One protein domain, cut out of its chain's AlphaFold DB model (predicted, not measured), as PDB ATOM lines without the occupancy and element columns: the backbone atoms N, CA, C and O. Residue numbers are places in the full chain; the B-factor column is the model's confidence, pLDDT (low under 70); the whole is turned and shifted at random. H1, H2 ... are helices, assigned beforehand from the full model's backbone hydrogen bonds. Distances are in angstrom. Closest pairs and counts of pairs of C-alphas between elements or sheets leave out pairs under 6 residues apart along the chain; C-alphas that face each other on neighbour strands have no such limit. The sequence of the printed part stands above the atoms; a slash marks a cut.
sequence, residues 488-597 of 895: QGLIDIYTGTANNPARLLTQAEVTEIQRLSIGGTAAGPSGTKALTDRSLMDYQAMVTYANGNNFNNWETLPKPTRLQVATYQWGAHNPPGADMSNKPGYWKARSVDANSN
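This is residues 488 to 597 of the 895 residues of the protein "Ntox11 domain-containing protein" of Calothrix sp. HK-06 (UniProt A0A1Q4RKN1). H5 is the core of this all-helix domain; H1, H4 and H6 pack round it, crossing it steeply, and H2 packs on H4 and H3 to one side. The printed part has 110 residues with six named helices, H1 to H6 in order, and no named strand. It is compact, with radius of gyration of the C-alphas 13.8 A and spans of 39 by 38 by 25 A.

Start at the hub, H5, residues 559 to 571. H6, residues 584 to 596, touches it about perpendicular at 89 degrees; the closest C-alphas, of Ala 566 and Gly 585, are 3.8 A apart. H5 touches H1, residues 488 to 495, with residues 559 to 563 alone, at a steep tilt of 60 degrees; closest are C-alphas 490 and 560, 5.6 A. It touches H4, residues 539 to 547, with 564 to 569 alone; closest are C-alphas 546 and 565, 5.8 A. H2, residues 507 to 518, touches H4, closest at C-alphas 517 and 539, 5.7 A, and H3, residues 527 to 532, closest at C-alphas 516 and 527, 4.5 A. Every O i to N i+4 pair is within hydrogen-bond range except in H3, 1 of 2.

Find H1's start, C-alpha 488, at (120.128, 106.521, 144.620). H5 runs 18.2 A; H6 runs 18.1 A to C-alpha 596 at (105.614, 99.428, 153.671).

The printed part has no cut. Links H1 to H2, H4 to H5 and H5 to H6 are long. Look for pLDDT under 70 at residues 520 to 526 and 573 to 578.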
ATOM      1  N   GLN A 488     120.674 107.840 144.947       96.06
ATOM      2  CA  GLN A 488     120.128 106.521 144.620       96.06
ATOM      3  C   GLN A 488     119.422 105.877 145.818       96.06
ATOM      4  O   GLN A 488     118.320 105.366 145.667       96.06
ATOM      5  N   GLY A 489     119.987 105.986 147.024       95.75
ATOM      6  CA  GLY A 489     119.356 105.462 148.236       95.75
ATOM      7  C   GLY A 489     118.007 106.123 148.535       95.75
ATOM      8  O   GLY A 489     117.070 105.440 148.936       95.75
ATOM      9  N   LEU A 490     117.867 107.431 148.289       95.75
ATOM     10  CA  LEU A 490     116.582 108.132 148.414       95.75
ATOM     11  C   LEU A 490     115.584 107.718 147.327       95.75
ATOM     12  O   LEU A 490     114.389 107.608 147.601       95.75
ATOM     13  N   ILE A 491     116.057 107.473 146.102       95.69
ATOM     14  CA  ILE A 491     115.225 106.933 145.021       95.69
ATOM     15  C   ILE A 491     114.724 105.532 145.391       95.69
ATOM     16  O   ILE A 491     113.530 105.280 145.245       95.69
ATOM     17  N   ASP A 492     115.590 104.671 145.927       94.38
ATOM     18  CA  ASP A 492     115.241 103.311 146.347       94.38
ATOM     19  C   ASP A 492     114.220 103.325 147.494       94.38
ATOM     20  O   ASP A 492     113.248 102.571 147.455       94.38
ATOM     21  N   ILE A 493     114.383 104.230 148.472       94.31
ATOM     22  CA  ILE A 493     113.393 104.465 149.540       94.31
ATOM     23  C   ILE A 493     112.052 104.924 148.951       94.31
ATOM     24  O   ILE A 493     110.995 104.543 149.445       94.31
ATOM     25  N   TYR A 494     112.060 105.756 147.911       94.12
ATOM     26  CA  TYR A 494     110.823 106.249 147.307       94.12
ATOM     27  C   TYR A 494     110.074 105.173 146.516       94.12
ATOM     28  O   TYR A 494     108.846 105.095 146.587       94.12
ATOM     29  N   THR A 495     110.793 104.396 145.700       90.75
ATOM     30  CA  THR A 495     110.182 103.377 144.836       90.75
ATOM     31  C   THR A 495     109.864 102.095 145.581       90.75
ATOM     32  O   THR A 495     108.985 101.355 145.151       90.75
ATOM     33  N   GLY A 496     110.574 101.829 146.677       89.50
ATOM     34  CA  GLY A 496     110.624 100.513 147.278       89.50
ATOM     35  C   GLY A 496     111.429  99.545 146.411       89.50
ATOM     36  O   GLY A 496     111.355  99.534 145.183       89.50
ATOM     37  N   THR A 497     112.218  98.709 147.062       87.69
ATOM     38  CA  THR A 497     112.902  97.560 146.471       87.69
ATOM     39  C   THR A 497     112.777  96.386 147.438       87.69
ATOM     40  O   THR A 497     112.399  96.572 148.595       87.69
ATOM     41  N   ALA A 498     113.129  95.175 146.999       82.56
ATOM     42  CA  ALA A 498     113.117  93.999 147.874       82.56
ATOM     43  C   ALA A 498     113.972  94.189 149.145       82.56
ATOM     44  O   ALA A 498     113.627  93.668 150.200       82.56
ATOM     45  N   ASN A 499     115.057  94.968 149.049       86.56
ATOM     46  CA  ASN A 499     115.997  95.201 150.149       86.56
ATOM     47  C   ASN A 499     115.752  96.521 150.893       86.56
ATOM     48  O   ASN A 499     116.292  96.728 151.977       86.56
ATOM     49  N   ASN A 500     114.976  97.430 150.307       86.31
ATOM     50  CA  ASN A 500     114.695  98.746 150.863       86.31
ATOM     51  C   ASN A 500     113.215  99.051 150.626       86.31
ATOM     52  O   ASN A 500     112.883  99.633 149.590       86.31
ATOM     53  N   PRO A 501     112.312  98.577 151.503       89.31
ATOM     54  CA  PRO A 501     110.887  98.804 151.328       89.31
ATOM     55  C   PRO A 501     110.608 100.304 151.308       89.31
ATOM     56  O   PRO A 501     111.304 101.089 151.957       89.31
ATOM     57  N   ALA A 502     109.575 100.698 150.563       93.38
ATOM     58  CA  ALA A 502     109.203 102.099 150.513       93.38
ATOM     59  C   ALA A 502     108.911 102.603 151.934       93.38
ATOM     60  O   ALA A 502     108.186 101.946 152.678       93.38
ATOM     61  N   ARG A 503     109.473 103.746 152.326       95.12
ATOM     62  CA  ARG A 503     109.236 104.353 153.646       95.12
ATOM     63  C   ARG A 503     109.318 105.867 153.567       95.12
ATOM     64  O   ARG A 503     109.903 106.409 152.637       95.12
ATOM     65  N   LEU A 504     108.761 106.549 154.560       95.69
ATOM     66  CA  LEU A 504     108.993 107.981 154.750       95.69
ATOM     67  C   LEU A 504     110.407 108.236 155.289       95.69
ATOM     68  O   LEU A 504     111.086 107.312 155.760       95.69
ATOM     69  N   LEU A 505     110.856 109.491 155.228       95.75
ATOM     70  CA  LEU A 505     112.109 109.876 155.874       95.75
ATOM     71  C   LEU A 505     111.964 109.741 157.396       95.75
ATOM     72  O   LEU A 505     110.938 110.084 157.983       95.75
ATOM     73  N   THR A 506     113.009 109.235 158.034       95.00
ATOM     74  CA  THR A 506     113.129 109.157 159.488       95.00
ATOM     75  C   THR A 506     113.300 110.548 160.086       95.00
ATOM     76  O   THR A 506     113.765 111.479 159.427       95.00
ATOM     77  N   GLN A 507     113.014 110.682 161.382       94.19
ATOM     78  CA  GLN A 507     113.223 111.947 162.086       94.19
ATOM     79  C   GLN A 507     114.684 112.425 162.013       94.19
ATOM     80  O   GLN A 507     114.924 113.618 161.857       94.19
ATOM     81  N   ALA A 508     115.655 111.505 162.064       94.69
ATOM     82  CA  ALA A 508     117.072 111.835 161.925       94.69
ATOM     83  C   ALA A 508     117.403 112.392 160.529       94.69
ATOM     84  O   ALA A 508     118.118 113.385 160.422       94.69
ATOM     85  N   GLU A 509     116.846 111.804 159.465       95.88
ATOM     86  CA  GLU A 509     116.998 112.308 158.093       95.88
ATOM     87  C   GLU A 509     116.342 113.691 157.927       95.88
ATOM     88  O   GLU A 509     116.931 114.579 157.314       95.88
ATOM     89  N   VAL A 510     115.165 113.920 158.520       94.88
ATOM     90  CA  VAL A 510     114.504 115.239 158.504       94.88
ATOM     91  C   VAL A 510     115.338 116.290 159.244       94.88
ATOM     92  O   VAL A 510     115.544 117.387 158.723       94.88
ATOM     93  N   THR A 511     115.857 115.965 160.430       93.06
ATOM     94  CA  THR A 511     116.727 116.865 161.203       93.06
ATOM     95  C   THR A 511     118.027 117.172 160.459       93.06
ATOM     96  O   THR A 511     118.488 118.312 160.460       93.06
ATOM     97  N   GLU A 512     118.592 116.188 159.763       93.19
ATOM     98  CA  GLU A 512     119.778 116.382 158.933       93.19
ATOM     99  C   GLU A 512     119.494 117.293 157.724       93.19
ATOM    100  O   GLU A 512     120.288 118.187 157.431       93.19
ATOM    101  N   ILE A 513     118.330 117.162 157.074       93.69
ATOM    102  CA  ILE A 513     117.890 118.095 156.022       93.69
ATOM    103  C   ILE A 513     117.778 119.522 156.568       93.69
ATOM    104  O   ILE A 513     118.254 120.461 155.929       93.69
ATOM    105  N   GLN A 514     117.181 119.700 157.750       93.00
ATOM    106  CA  GLN A 514     117.071 121.008 158.404       93.00
ATOM    107  C   GLN A 514     118.457 121.601 158.692       93.00
ATOM    108  O   GLN A 514     118.707 122.758 158.350       93.00
ATOM    109  N   ARG A 515     119.384 120.804 159.243       91.12
ATOM    110  CA  ARG A 515     120.772 121.226 159.499       91.12
ATOM    111  C   ARG A 515     121.462 121.685 158.215       91.12
ATOM    112  O   ARG A 515     122.065 122.755 158.201       91.12
ATOM    113  N   LEU A 516     121.353 120.904 157.140       89.94
ATOM    114  CA  LEU A 516     121.949 121.234 155.842       89.94
ATOM    115  C   LEU A 516     121.308 122.470 155.188       89.94
ATOM    116  O   LEU A 516     122.000 123.210 154.492       89.94
ATOM    117  N   SER A 517     120.021 122.720 155.449       90.62
ATOM    118  CA  SER A 517     119.271 123.865 154.906       90.62
ATOM    119  C   SER A 517     119.645 125.202 155.549       90.62
ATOM    120  O   SER A 517     119.615 126.225 154.875       90.62
ATOM    121  N   ILE A 518     120.003 125.214 156.839       85.19
ATOM    122  CA  ILE A 518     120.372 126.443 157.571       85.19
ATOM    123  C   ILE A 518     121.731 127.001 157.097       85.19
ATOM    124  O   ILE A 518     121.998 128.195 157.240       85.19
ATOM    125  N   GLY A 519     122.586 126.168 156.493       72.12
ATOM    126  CA  GLY A 519     123.916 126.582 156.045       72.12
ATOM    127  C   GLY A 519     124.886 126.890 157.201       72.12
ATOM    128  O   GLY A 519     124.686 126.487 158.348       72.12
ATOM    129  N   GLY A 520     125.984 127.589 156.894       66.44
ATOM    130  CA  GLY A 520     126.985 128.028 157.878       66.44
ATOM    131  C   GLY A 520     127.957 126.938 158.356       66.44
ATOM    132  O   GLY A 520     128.033 125.846 157.793       66.44
ATOM    133  N   THR A 521     128.721 127.224 159.418       58.41
ATOM    134  CA  THR A 521     129.697 126.278 160.005       58.41
ATOM    135  C   THR A 521     129.048 124.973 160.461       58.41
ATOM    136  O   THR A 521     129.679 123.922 160.395       58.41
ATOM    137  N   ALA A 522     127.772 125.024 160.857       56.53
ATOM    138  CA  ALA A 522     126.987 123.859 161.241       56.53
ATOM    139  C   ALA A 522     126.660 122.932 160.063       56.53
ATOM    140  O   ALA A 522     126.492 121.742 160.300       56.53
ATOM    141  N   ALA A 523     126.580 123.441 158.826       59.66
ATOM    142  CA  ALA A 523     126.313 122.666 157.608       59.66
ATOM    143  C   ALA A 523     127.590 122.291 156.829       59.66
ATOM    144  O   ALA A 523     127.572 121.362 156.021       59.66
ATOM    145  N   GLY A 524     128.693 123.002 157.087       60.38
ATOM    146  CA  GLY A 524     129.892 122.996 156.252       60.38
ATOM    147  C   GLY A 524     129.714 123.848 154.980       60.38
ATOM    148  O   GLY A 524     128.594 124.241 154.644       60.38
ATOM    149  N   PRO A 525     130.799 124.130 154.233       55.66
ATOM    150  CA  PRO A 525     130.773 124.971 153.024       55.66
ATOM    151  C   PRO A 525     129.906 124.422 151.870       55.66
ATOM    152  O   PRO A 525     129.727 125.096 150.863       55.66
ATOM    153  N   SER A 526     129.350 123.217 152.009       66.25
ATOM    154  CA  SER A 526     128.587 122.503 150.982       66.25
ATOM    155  C   SER A 526     127.150 122.158 151.396       66.25
ATOM    156  O   SER A 526     126.547 121.297 150.763       66.25
ATOM    157  N   GLY A 527     126.599 122.767 152.454       75.94
ATOM    158  CA  GLY A 527     125.300 122.381 153.033       75.94
ATOM    159  C   GLY A 527     124.151 122.274 152.021       75.94
ATOM    160  O   GLY A 527     123.578 121.202 151.834       75.94
ATOM    161  N   THR A 528     123.871 123.359 151.297       79.94
ATOM    162  CA  THR A 528     122.832 123.390 150.253       79.94
ATOM    163  C   THR A 528     123.204 122.533 149.047       79.94
ATOM    164  O   THR A 528     122.354 121.808 148.534       79.94
ATOM    165  N   LYS A 529     124.488 122.513 148.659       87.12
ATOM    166  CA  LYS A 529     124.991 121.632 147.597       87.12
ATOM    167  C   LYS A 529     124.692 120.159 147.901       87.12
ATOM    168  O   LYS A 529     124.258 119.438 147.014       87.12
ATOM    169  N   ALA A 530     124.846 119.716 149.149       88.94
ATOM    170  CA  ALA A 530     124.577 118.336 149.547       88.94
ATOM    171  C   ALA A 530     123.095 117.941 149.399       88.94
ATOM    172  O   ALA A 530     122.811 116.767 149.137       88.94
ATOM    173  N   LEU A 531     122.167 118.895 149.554       92.69
ATOM    174  CA  LEU A 531     120.739 118.705 149.280       92.69
ATOM    175  C   LEU A 531     120.469 118.681 147.772       92.69
ATOM    176  O   LEU A 531     119.805 117.764 147.289       92.69
ATOM    177  N   THR A 532     121.046 119.622 147.020       91.44
ATOM    178  CA  THR A 532     120.923 119.684 145.555       91.44
ATOM    179  C   THR A 532     121.470 118.424 144.879       91.44
ATOM    180  O   THR A 532     120.779 117.838 144.049       91.44
ATOM    181  N   ASP A 533     122.640 117.931 145.302       93.19
ATOM    182  CA  ASP A 533     123.258 116.684 144.820       93.19
ATOM    183  C   ASP A 533     122.354 115.453 145.067       93.19
ATOM    184  O   ASP A 533     122.479 114.425 144.404       93.19
ATOM    185  N   ARG A 534     121.422 115.550 146.024       95.44
ATOM    186  CA  ARG A 534     120.420 114.525 146.365       95.44
ATOM    187  C   ARG A 534     119.033 114.811 145.793       95.44
ATOM    188  O   ARG A 534     118.098 114.065 146.080       95.44
ATOM    189  N   SER A 535     118.887 115.869 144.992       96.56
ATOM    190  CA  SER A 535     117.597 116.336 144.472       96.56
ATOM    191  C   SER A 535     116.557 116.569 145.578       96.56
ATOM    192  O   SER A 535     115.387 116.200 145.443       96.56
ATOM    193  N   LEU A 536     116.997 117.143 146.696       96.19
ATOM    194  CA  LEU A 536     116.151 117.609 147.791       96.19
ATOM    195  C   LEU A 536     116.031 119.134 147.731       96.19
ATOM    196  O   LEU A 536     116.966 119.824 147.324       96.19
ATOM    197  N   MET A 537     114.887 119.655 148.167       95.31
ATOM    198  CA  MET A 537     114.714 121.085 148.408       95.31
ATOM    199  C   MET A 537     115.360 121.462 149.743       95.31
ATOM    200  O   MET A 537     115.417 120.641 150.666       95.31
ATOM    201  N   ASP A 538     115.782 122.719 149.887       93.75
ATOM    202  CA  ASP A 538     115.993 123.260 151.226       93.75
ATOM    203  C   ASP A 538     114.678 123.216 152.022       93.75
ATOM    204  O   ASP A 538     113.572 123.190 151.471       93.75
ATOM    205  N   TYR A 539     114.796 123.159 153.344       92.50
ATOM    206  CA  TYR A 539     113.658 122.945 154.226       92.50
ATOM    207  C   TYR A 539     112.595 124.044 154.091       92.50
ATOM    208  O   TYR A 539     111.406 123.734 154.126       92.50
ATOM    209  N   GLN A 540     112.986 125.306 153.888       91.94
ATOM    210  CA  GLN A 540     112.026 126.403 153.781       91.94
ATOM    211  C   GLN A 540     111.288 126.374 152.439       91.94
ATOM    212  O   GLN A 540     110.072 126.568 152.416       91.94
ATOM    213  N   ALA A 541     111.980 126.091 151.333       94.38
ATOM    214  CA  ALA A 541     111.352 125.881 150.031       94.38
ATOM    215  C   ALA A 541     110.386 124.691 150.062       94.38
ATOM    216  O   ALA A 541     109.262 124.802 149.572       94.38
ATOM    217  N   MET A 542     110.781 123.591 150.710       95.38
ATOM    218  CA  MET A 542     109.918 122.429 150.905       95.38
ATOM    219  C   MET A 542     108.658 122.783 151.700       95.38
ATOM    220  O   MET A 542     107.563 122.450 151.253       95.38
ATOM    221  N   VAL A 543     108.779 123.492 152.829       93.19
ATOM    222  CA  VAL A 543     107.631 123.927 153.646       93.19
ATOM    223  C   VAL A 543     106.699 124.836 152.844       93.19
ATOM    224  O   VAL A 543     105.484 124.639 152.857       93.19
ATOM    225  N   THR A 544     107.253 125.811 152.117       94.38
ATOM    226  CA  THR A 544     106.484 126.723 151.258       94.38
ATOM    227  C   THR A 544     105.723 125.956 150.178       94.38
ATOM    228  O   THR A 544     104.533 126.197 149.981       94.38
ATOM    229  N   TYR A 545     106.378 125.002 149.513       95.94
ATOM    230  CA  TYR A 545     105.746 124.159 148.502       95.94
ATOM    231  C   TYR A 545     104.659 123.264 149.111       95.94
ATOM    232  O   TYR A 545     103.527 123.238 148.634       95.94
ATOM    233  N   ALA A 546     104.976 122.568 150.204       94.75
ATOM    234  CA  ALA A 546     104.084 121.617 150.853       94.75
ATOM    235  C   ALA A 546     102.822 122.273 151.434       94.75
ATOM    236  O   ALA A 546     101.753 121.664 151.397       94.75
ATOM    237  N   ASN A 547     102.927 123.501 151.946       92.69
ATOM    238  CA  ASN A 547     101.787 124.270 152.455       92.69
ATOM    239  C   ASN A 547     101.047 125.047 151.350       92.69
ATOM    240  O   ASN A 547      99.969 125.585 151.599       92.69
ATOM    241  N   GLY A 548     101.623 125.141 150.149       93.06
ATOM    242  CA  GLY A 548     101.066 125.893 149.031       93.06
ATOM    243  C   GLY A 548      99.810 125.261 148.423       93.06
ATOM    244  O   GLY A 548      99.348 124.187 148.815       93.06
ATOM    245  N   ASN A 549      99.261 125.944 147.419       93.25
ATOM    246  CA  ASN A 549      98.111 125.496 146.623       93.25
ATOM    247  C   ASN A 549      98.478 125.322 145.141       93.25
ATOM    248  O   ASN A 549      97.615 125.417 144.284       93.25
ATOM    249  N   ASN A 550      99.763 125.139 144.824       95.50
ATOM    250  CA  ASN A 550     100.219 124.945 143.451       95.50
ATOM    251  C   ASN A 550     101.075 123.681 143.364       95.50
ATOM    252  O   ASN A 550     102.260 123.682 143.693       95.50
ATOM    253  N   PHE A 551     100.435 122.614 142.908       97.12
ATOM    254  CA  PHE A 551     100.989 121.288 142.680       97.12
ATOM    255  C   PHE A 551     101.041 120.945 141.189       97.12
ATOM    256  O   PHE A 551     101.257 119.785 140.849       97.12
ATOM    257  N   ASN A 552     100.931 121.937 140.296       96.25
ATOM    258  CA  ASN A 552     100.970 121.761 138.836       96.25
ATOM    259  C   ASN A 552     102.294 121.179 138.306       96.25
ATOM    260  O   ASN A 552     102.438 120.974 137.109       96.25
ATOM    261  N   ASN A 553     103.287 120.963 139.165       96.62
ATOM    262  CA  ASN A 553     104.561 120.323 138.849       96.62
ATOM    263  C   ASN A 553     104.848 119.103 139.742       96.62
ATOM    264  O   ASN A 553     105.966 118.599 139.736       96.62
ATOM    265  N   TRP A 554     103.883 118.639 140.541       96.88
ATOM    266  CA  TRP A 554     104.092 117.559 141.505       96.88
ATOM    267  C   TRP A 554     104.709 116.319 140.855       96.88
ATOM    268  O   TRP A 554     105.718 115.813 141.339       96.88
ATOM    269  N   GLU A 555     104.166 115.848 139.733       94.75
ATOM    270  CA  GLU A 555     104.670 114.650 139.052       94.75
ATOM    271  C   GLU A 555     105.980 114.878 138.290       94.75
ATOM    272  O   GLU A 555     106.672 113.910 137.965       94.75
ATOM    273  N   THR A 556     106.367 116.136 138.062       94.62
ATOM    274  CA  THR A 556     107.663 116.487 137.465       94.62
ATOM    275  C   THR A 556     108.758 116.691 138.512       94.62
ATOM    276  O   THR A 556     109.939 116.699 138.165       94.62
ATOM    277  N   LEU A 557     108.403 116.776 139.802       96.69
ATOM    278  CA  LEU A 557     109.383 116.835 140.881       96.69
ATOM    279  C   LEU A 557     110.225 115.548 140.961       96.69
ATOM    280  O   LEU A 557     109.695 114.429 140.828       96.69
ATOM    281  N   PRO A 558     111.527 115.671 141.291       97.00
ATOM    282  CA  PRO A 558     112.362 114.520 141.599       97.00
ATOM    283  C   PRO A 558     111.735 113.646 142.689       97.00
ATOM    284  O   PRO A 558     111.156 114.141 143.659       97.00
ATOM    285  N   LYS A 559     111.883 112.325 142.560       96.50
ATOM    286  CA  LYS A 559     111.380 111.357 143.548       96.50
ATOM    287  C   LYS A 559     111.838 111.674 144.988       96.50
ATOM    288  O   LYS A 559     110.978 111.678 145.867       96.50
ATOM    289  N   PRO A 560     113.115 112.031 145.254       97.62
ATOM    290  CA  PRO A 560     113.538 112.440 146.597       97.62
ATOM    291  C   PRO A 560     112.816 113.693 147.109       97.62
ATOM    292  O   PRO A 560     112.430 113.745 148.272       97.62
ATOM    293  N   THR A 561     112.563 114.679 146.244       97.88
ATOM    294  CA  THR A 561     111.783 115.868 146.614       97.88
ATOM    295  C   THR A 561     110.347 115.491 146.993       97.88
ATOM    296  O   THR A 561     109.835 115.934 148.019       97.88
ATOM    297  N   ARG A 562     109.688 114.625 146.214       97.50
ATOM    298  CA  ARG A 562     108.336 114.144 146.546       97.50
ATOM    299  C   ARG A 562     108.306 113.351 147.847       97.50
ATOM    300  O   ARG A 562     107.371 113.517 148.625       97.50
ATOM    301  N   LEU A 563     109.331 112.535 148.109       97.12
ATOM    302  CA  LEU A 563     109.508 111.838 149.385       97.12
ATOM    303  C   LEU A 563     109.581 112.820 150.560       97.12
ATOM    304  O   LEU A 563     108.933 112.623 151.589       97.12
ATOM    305  N   GLN A 564     110.362 113.887 150.393       97.62
ATOM    306  CA  GLN A 564     110.549 114.939 151.386       97.62
ATOM    307  C   GLN A 564     109.227 115.657 151.691       97.62
ATOM    308  O   GLN A 564     108.841 115.757 152.856       97.62
ATOM    309  N   VAL A 565     108.494 116.083 150.655       97.12
ATOM    310  CA  VAL A 565     107.183 116.741 150.795       97.12
ATOM    311  C   VAL A 565     106.149 115.802 151.419       97.12
ATOM    312  O   VAL A 565     105.422 116.214 152.320       97.12
ATOM    313  N   ALA A 566     106.102 114.536 150.994       96.50
ATOM    314  CA  ALA A 566     105.203 113.536 151.565       96.50
ATOM    315  C   ALA A 566     105.486 113.300 153.056       96.50
ATOM    316  O   ALA A 566     104.560 113.280 153.862       96.50
ATOM    317  N   THR A 567     106.765 113.203 153.436       96.06
ATOM    318  CA  THR A 567     107.170 113.077 154.846       96.06
ATOM    319  C   THR A 567     106.695 114.282 155.655       96.06
ATOM    320  O   THR A 567     106.118 114.108 156.727       96.06
ATOM    321  N   TYR A 568     106.890 115.501 155.144       95.06
ATOM    322  CA  TYR A 568     106.451 116.707 155.838       95.06
ATOM    323  C   TYR A 568     104.925 116.771 155.976       95.06
ATOM    324  O   TYR A 568     104.437 116.970 157.081       95.06
ATOM    325  N   GLN A 569     104.160 116.546 154.903       93.94
ATOM    326  CA  GLN A 569     102.690 116.592 154.953       93.94
ATOM    327  C   GLN A 569     102.084 115.477 155.820       93.94
ATOM    328  O   GLN A 569     100.998 115.650 156.365       93.94
ATOM    329  N   TRP A 570     102.787 114.351 155.976       92.06
ATOM    330  CA  TRP A 570     102.417 113.285 156.907       92.06
ATOM    331  C   TRP A 570     102.703 113.639 158.363       92.06
ATOM    332  O   TRP A 570     101.827 113.512 159.212       92.06
ATOM    333  N   GLY A 571     103.921 114.104 158.660       86.62
ATOM    334  CA  GLY A 571     104.310 114.512 160.013       86.62
ATOM    335  C   GLY A 571     103.551 115.750 160.494       86.62
ATOM    336  O   GLY A 571     103.248 115.874 161.675       86.62
ATOM    337  N   ALA A 572     103.181 116.633 159.564       70.25
ATOM    338  CA  ALA A 572     102.290 117.765 159.768       70.25
ATOM    339  C   ALA A 572     100.812 117.393 159.554       70.25
ATOM    340  O   ALA A 572     100.007 118.257 159.221       70.25
ATOM    341  N   HIS A 573     100.417 116.132 159.724       60.75
ATOM    342  CA  HIS A 573      99.007 115.786 159.851       60.75
ATOM    343  C   HIS A 573      98.588 116.041 161.312       60.75
ATOM    344  O   HIS A 573      99.025 115.320 162.203       60.75
ATOM    345  N   ASN A 574      97.774 117.084 161.542       52.38
ATOM    346  CA  ASN A 574      97.329 117.665 162.833       52.38
ATOM    347  C   ASN A 574      98.115 118.836 163.495       52.38
ATOM    348  O   ASN A 574      97.991 119.005 164.712       52.38
ATOM    349  N   PRO A 575      98.845 119.740 162.813       56.44
ATOM    350  CA  PRO A 575      99.020 121.074 163.368       56.44
ATOM    351  C   PRO A 575      97.629 121.736 163.425       56.44
ATOM    352  O   PRO A 575      96.842 121.587 162.484       56.44
ATOM    353  N   PRO A 576      97.285 122.456 164.505       53.56
ATOM    354  CA  PRO A 576      96.015 123.165 164.591       53.56
ATOM    355  C   PRO A 576      95.820 124.079 163.368       53.56
ATOM    356  O   PRO A 576      96.565 125.040 163.193       53.56
ATOM    357  N   GLY A 577      94.833 123.776 162.518       61.88
ATOM    358  CA  GLY A 577      94.384 124.667 161.441       61.88
ATOM    359  C   GLY A 577      94.833 124.357 160.004       61.88
ATOM    360  O   GLY A 577      94.453 125.125 159.123       61.88
ATOM    361  N   ALA A 578      95.569 123.272 159.721       69.44
ATOM    362  CA  ALA A 578      95.893 122.887 158.337       69.44
ATOM    363  C   ALA A 578      95.443 121.454 158.012       69.44
ATOM    364  O   ALA A 578      96.047 120.478 158.457       69.44
ATOM    365  N   ASP A 579      94.385 121.329 157.208       79.38
ATOM    366  CA  ASP A 579      93.960 120.045 156.654       79.38
ATOM    367  C   ASP A 579      94.827 119.684 155.436       79.38
ATOM    368  O   ASP A 579      94.645 120.209 154.339       79.38
ATOM    369  N   MET A 580      95.788 118.780 155.642       86.06
ATOM    370  CA  MET A 580      96.648 118.255 154.574       86.06
ATOM    371  C   MET A 580      95.965 117.156 153.744       86.06
ATOM    372  O   MET A 580      96.556 116.666 152.782       86.06
ATOM    373  N   SER A 581      94.730 116.757 154.075       84.81
ATOM    374  CA  SER A 581      94.031 115.652 153.409       84.81
ATOM    375  C   SER A 581      93.616 115.943 151.966       84.81
ATOM    376  O   SER A 581      93.205 115.033 151.255       84.81
ATOM    377  N   ASN A 582      93.775 117.172 151.476       87.69
ATOM    378  CA  ASN A 582      93.605 117.505 150.062       87.69
ATOM    379  C   ASN A 582      94.935 117.577 149.288       87.69
ATOM    380  O   ASN A 582      94.922 117.840 148.087       87.69
ATOM    381  N   LYS A 583      96.084 117.347 149.940       93.62
ATOM    382  CA  LYS A 583      97.411 117.531 149.337       93.62
ATOM    383  C   LYS A 583      97.983 116.221 148.781       93.62
ATOM    384  O   LYS A 583      97.823 115.170 149.407       93.62
ATOM    385  N   PRO A 584      98.694 116.246 147.638       95.56
ATOM    386  CA  PRO A 584      99.201 115.024 147.008       95.56
ATOM    387  C   PRO A 584     100.238 114.286 147.871       95.56
ATOM    388  O   PRO A 584     100.185 113.061 147.986       95.56
ATOM    389  N   GLY A 585     101.150 114.993 148.543       95.88
ATOM    390  CA  GLY A 585     102.170 114.363 149.388       95.88
ATOM    391  C   GLY A 585     101.588 113.614 150.591       95.88
ATOM    392  O   GLY A 585     102.090 112.545 150.931       95.88
ATOM    393  N   TYR A 586     100.488 114.090 151.180       95.56
ATOM    394  CA  TYR A 586      99.781 113.370 152.243       95.56
ATOM    395  C   TYR A 586      99.264 112.003 151.769       95.56
ATOM    396  O   TYR A 586      99.457 110.990 152.442       95.56
ATOM    397  N   TRP A 587      98.663 111.938 150.579       95.25
ATOM    398  CA  TRP A 587      98.194 110.665 150.019       95.25
ATOM    399  C   TRP A 587      99.331 109.773 149.542       95.25
ATOM    400  O   TRP A 587      99.252 108.554 149.698       95.25
ATOM    401  N   LYS A 588     100.440 110.366 149.080       95.75
ATOM    402  CA  LYS A 588     101.682 109.621 148.864       95.75
ATOM    403  C   LYS A 588     102.175 108.964 150.143       95.75
ATOM    404  O   LYS A 588     102.524 107.787 150.117       95.75
ATOM    405  N   ALA A 589     102.161 109.684 151.256       95.38
ATOM    406  CA  ALA A 589     102.559 109.128 152.535       95.38
ATOM    407  C   ALA A 589     101.623 108.019 153.024       95.38
ATOM    408  O   ALA A 589     102.114 106.984 153.471       95.38
ATOM    409  N   ARG A 590     100.301 108.174 152.864       95.12
ATOM    410  CA  ARG A 590      99.346 107.095 153.173       95.12
ATOM    411  C   ARG A 590      99.599 105.839 152.363       95.12
ATOM    412  O   ARG A 590      99.555 104.754 152.927       95.12
ATOM    413  N   SER A 591      99.879 105.970 151.072       95.38
ATOM    414  CA  SER A 591     100.203 104.814 150.237       95.38
ATOM    415  C   SER A 591     101.518 104.157 150.662       95.38
ATOM    416  O   SER A 591     101.608 102.933 150.731       95.38
ATOM    417  N   VAL A 592     102.534 104.943 151.028       94.56
ATOM    418  CA  VAL A 592     103.782 104.395 151.580       94.56
ATOM    419  C   VAL A 592     103.512 103.622 152.878       94.56
ATOM    420  O   VAL A 592     103.939 102.478 152.993       94.56
ATOM    421  N   ASP A 593     102.752 104.175 153.826       94.19
ATOM    422  CA  ASP A 593     102.359 103.470 155.058       94.19
ATOM    423  C   ASP A 593     101.556 102.191 154.749       94.19
ATOM    424  O   ASP A 593     101.903 101.112 155.228       94.19
ATOM    425  N   ALA A 594     100.572 102.278 153.849       94.62
ATOM    426  CA  ALA A 594      99.732 101.167 153.398       94.62
ATOM    427  C   ALA A 594     100.509  99.969 152.824       94.62
ATOM    428  O   ALA A 594     100.038  98.833 152.940       94.62
ATOM    429  N   ASN A 595     101.668 100.214 152.206       91.75
ATOM    430  CA  ASN A 595     102.429  99.204 151.465       91.75
ATOM    431  C   ASN A 595     103.775  98.832 152.112       91.75
ATOM    432  O   ASN A 595     104.311  97.768 151.811       91.75
ATOM    433  N   SER A 596     104.315  99.658 153.013       89.06
ATOM    434  CA  SER A 596     105.614  99.428 153.671       89.06
ATOM    435  C   SER A 596     105.597  98.248 154.647       89.06
ATOM    436  O   SER A 596     106.515  97.429 154.658       89.06
ATOM    437  N   ASN A 597     104.529  98.132 155.440       88.88
ATOM    438  CA  ASN A 597     104.267  96.994 156.311       88.88
ATOM    439  C   ASN A 597     102.792  96.588 156.188       88.88
ATOM    440  O   ASN A 597     101.980  96.959 157.036       88.88
TER     441      ASN A 597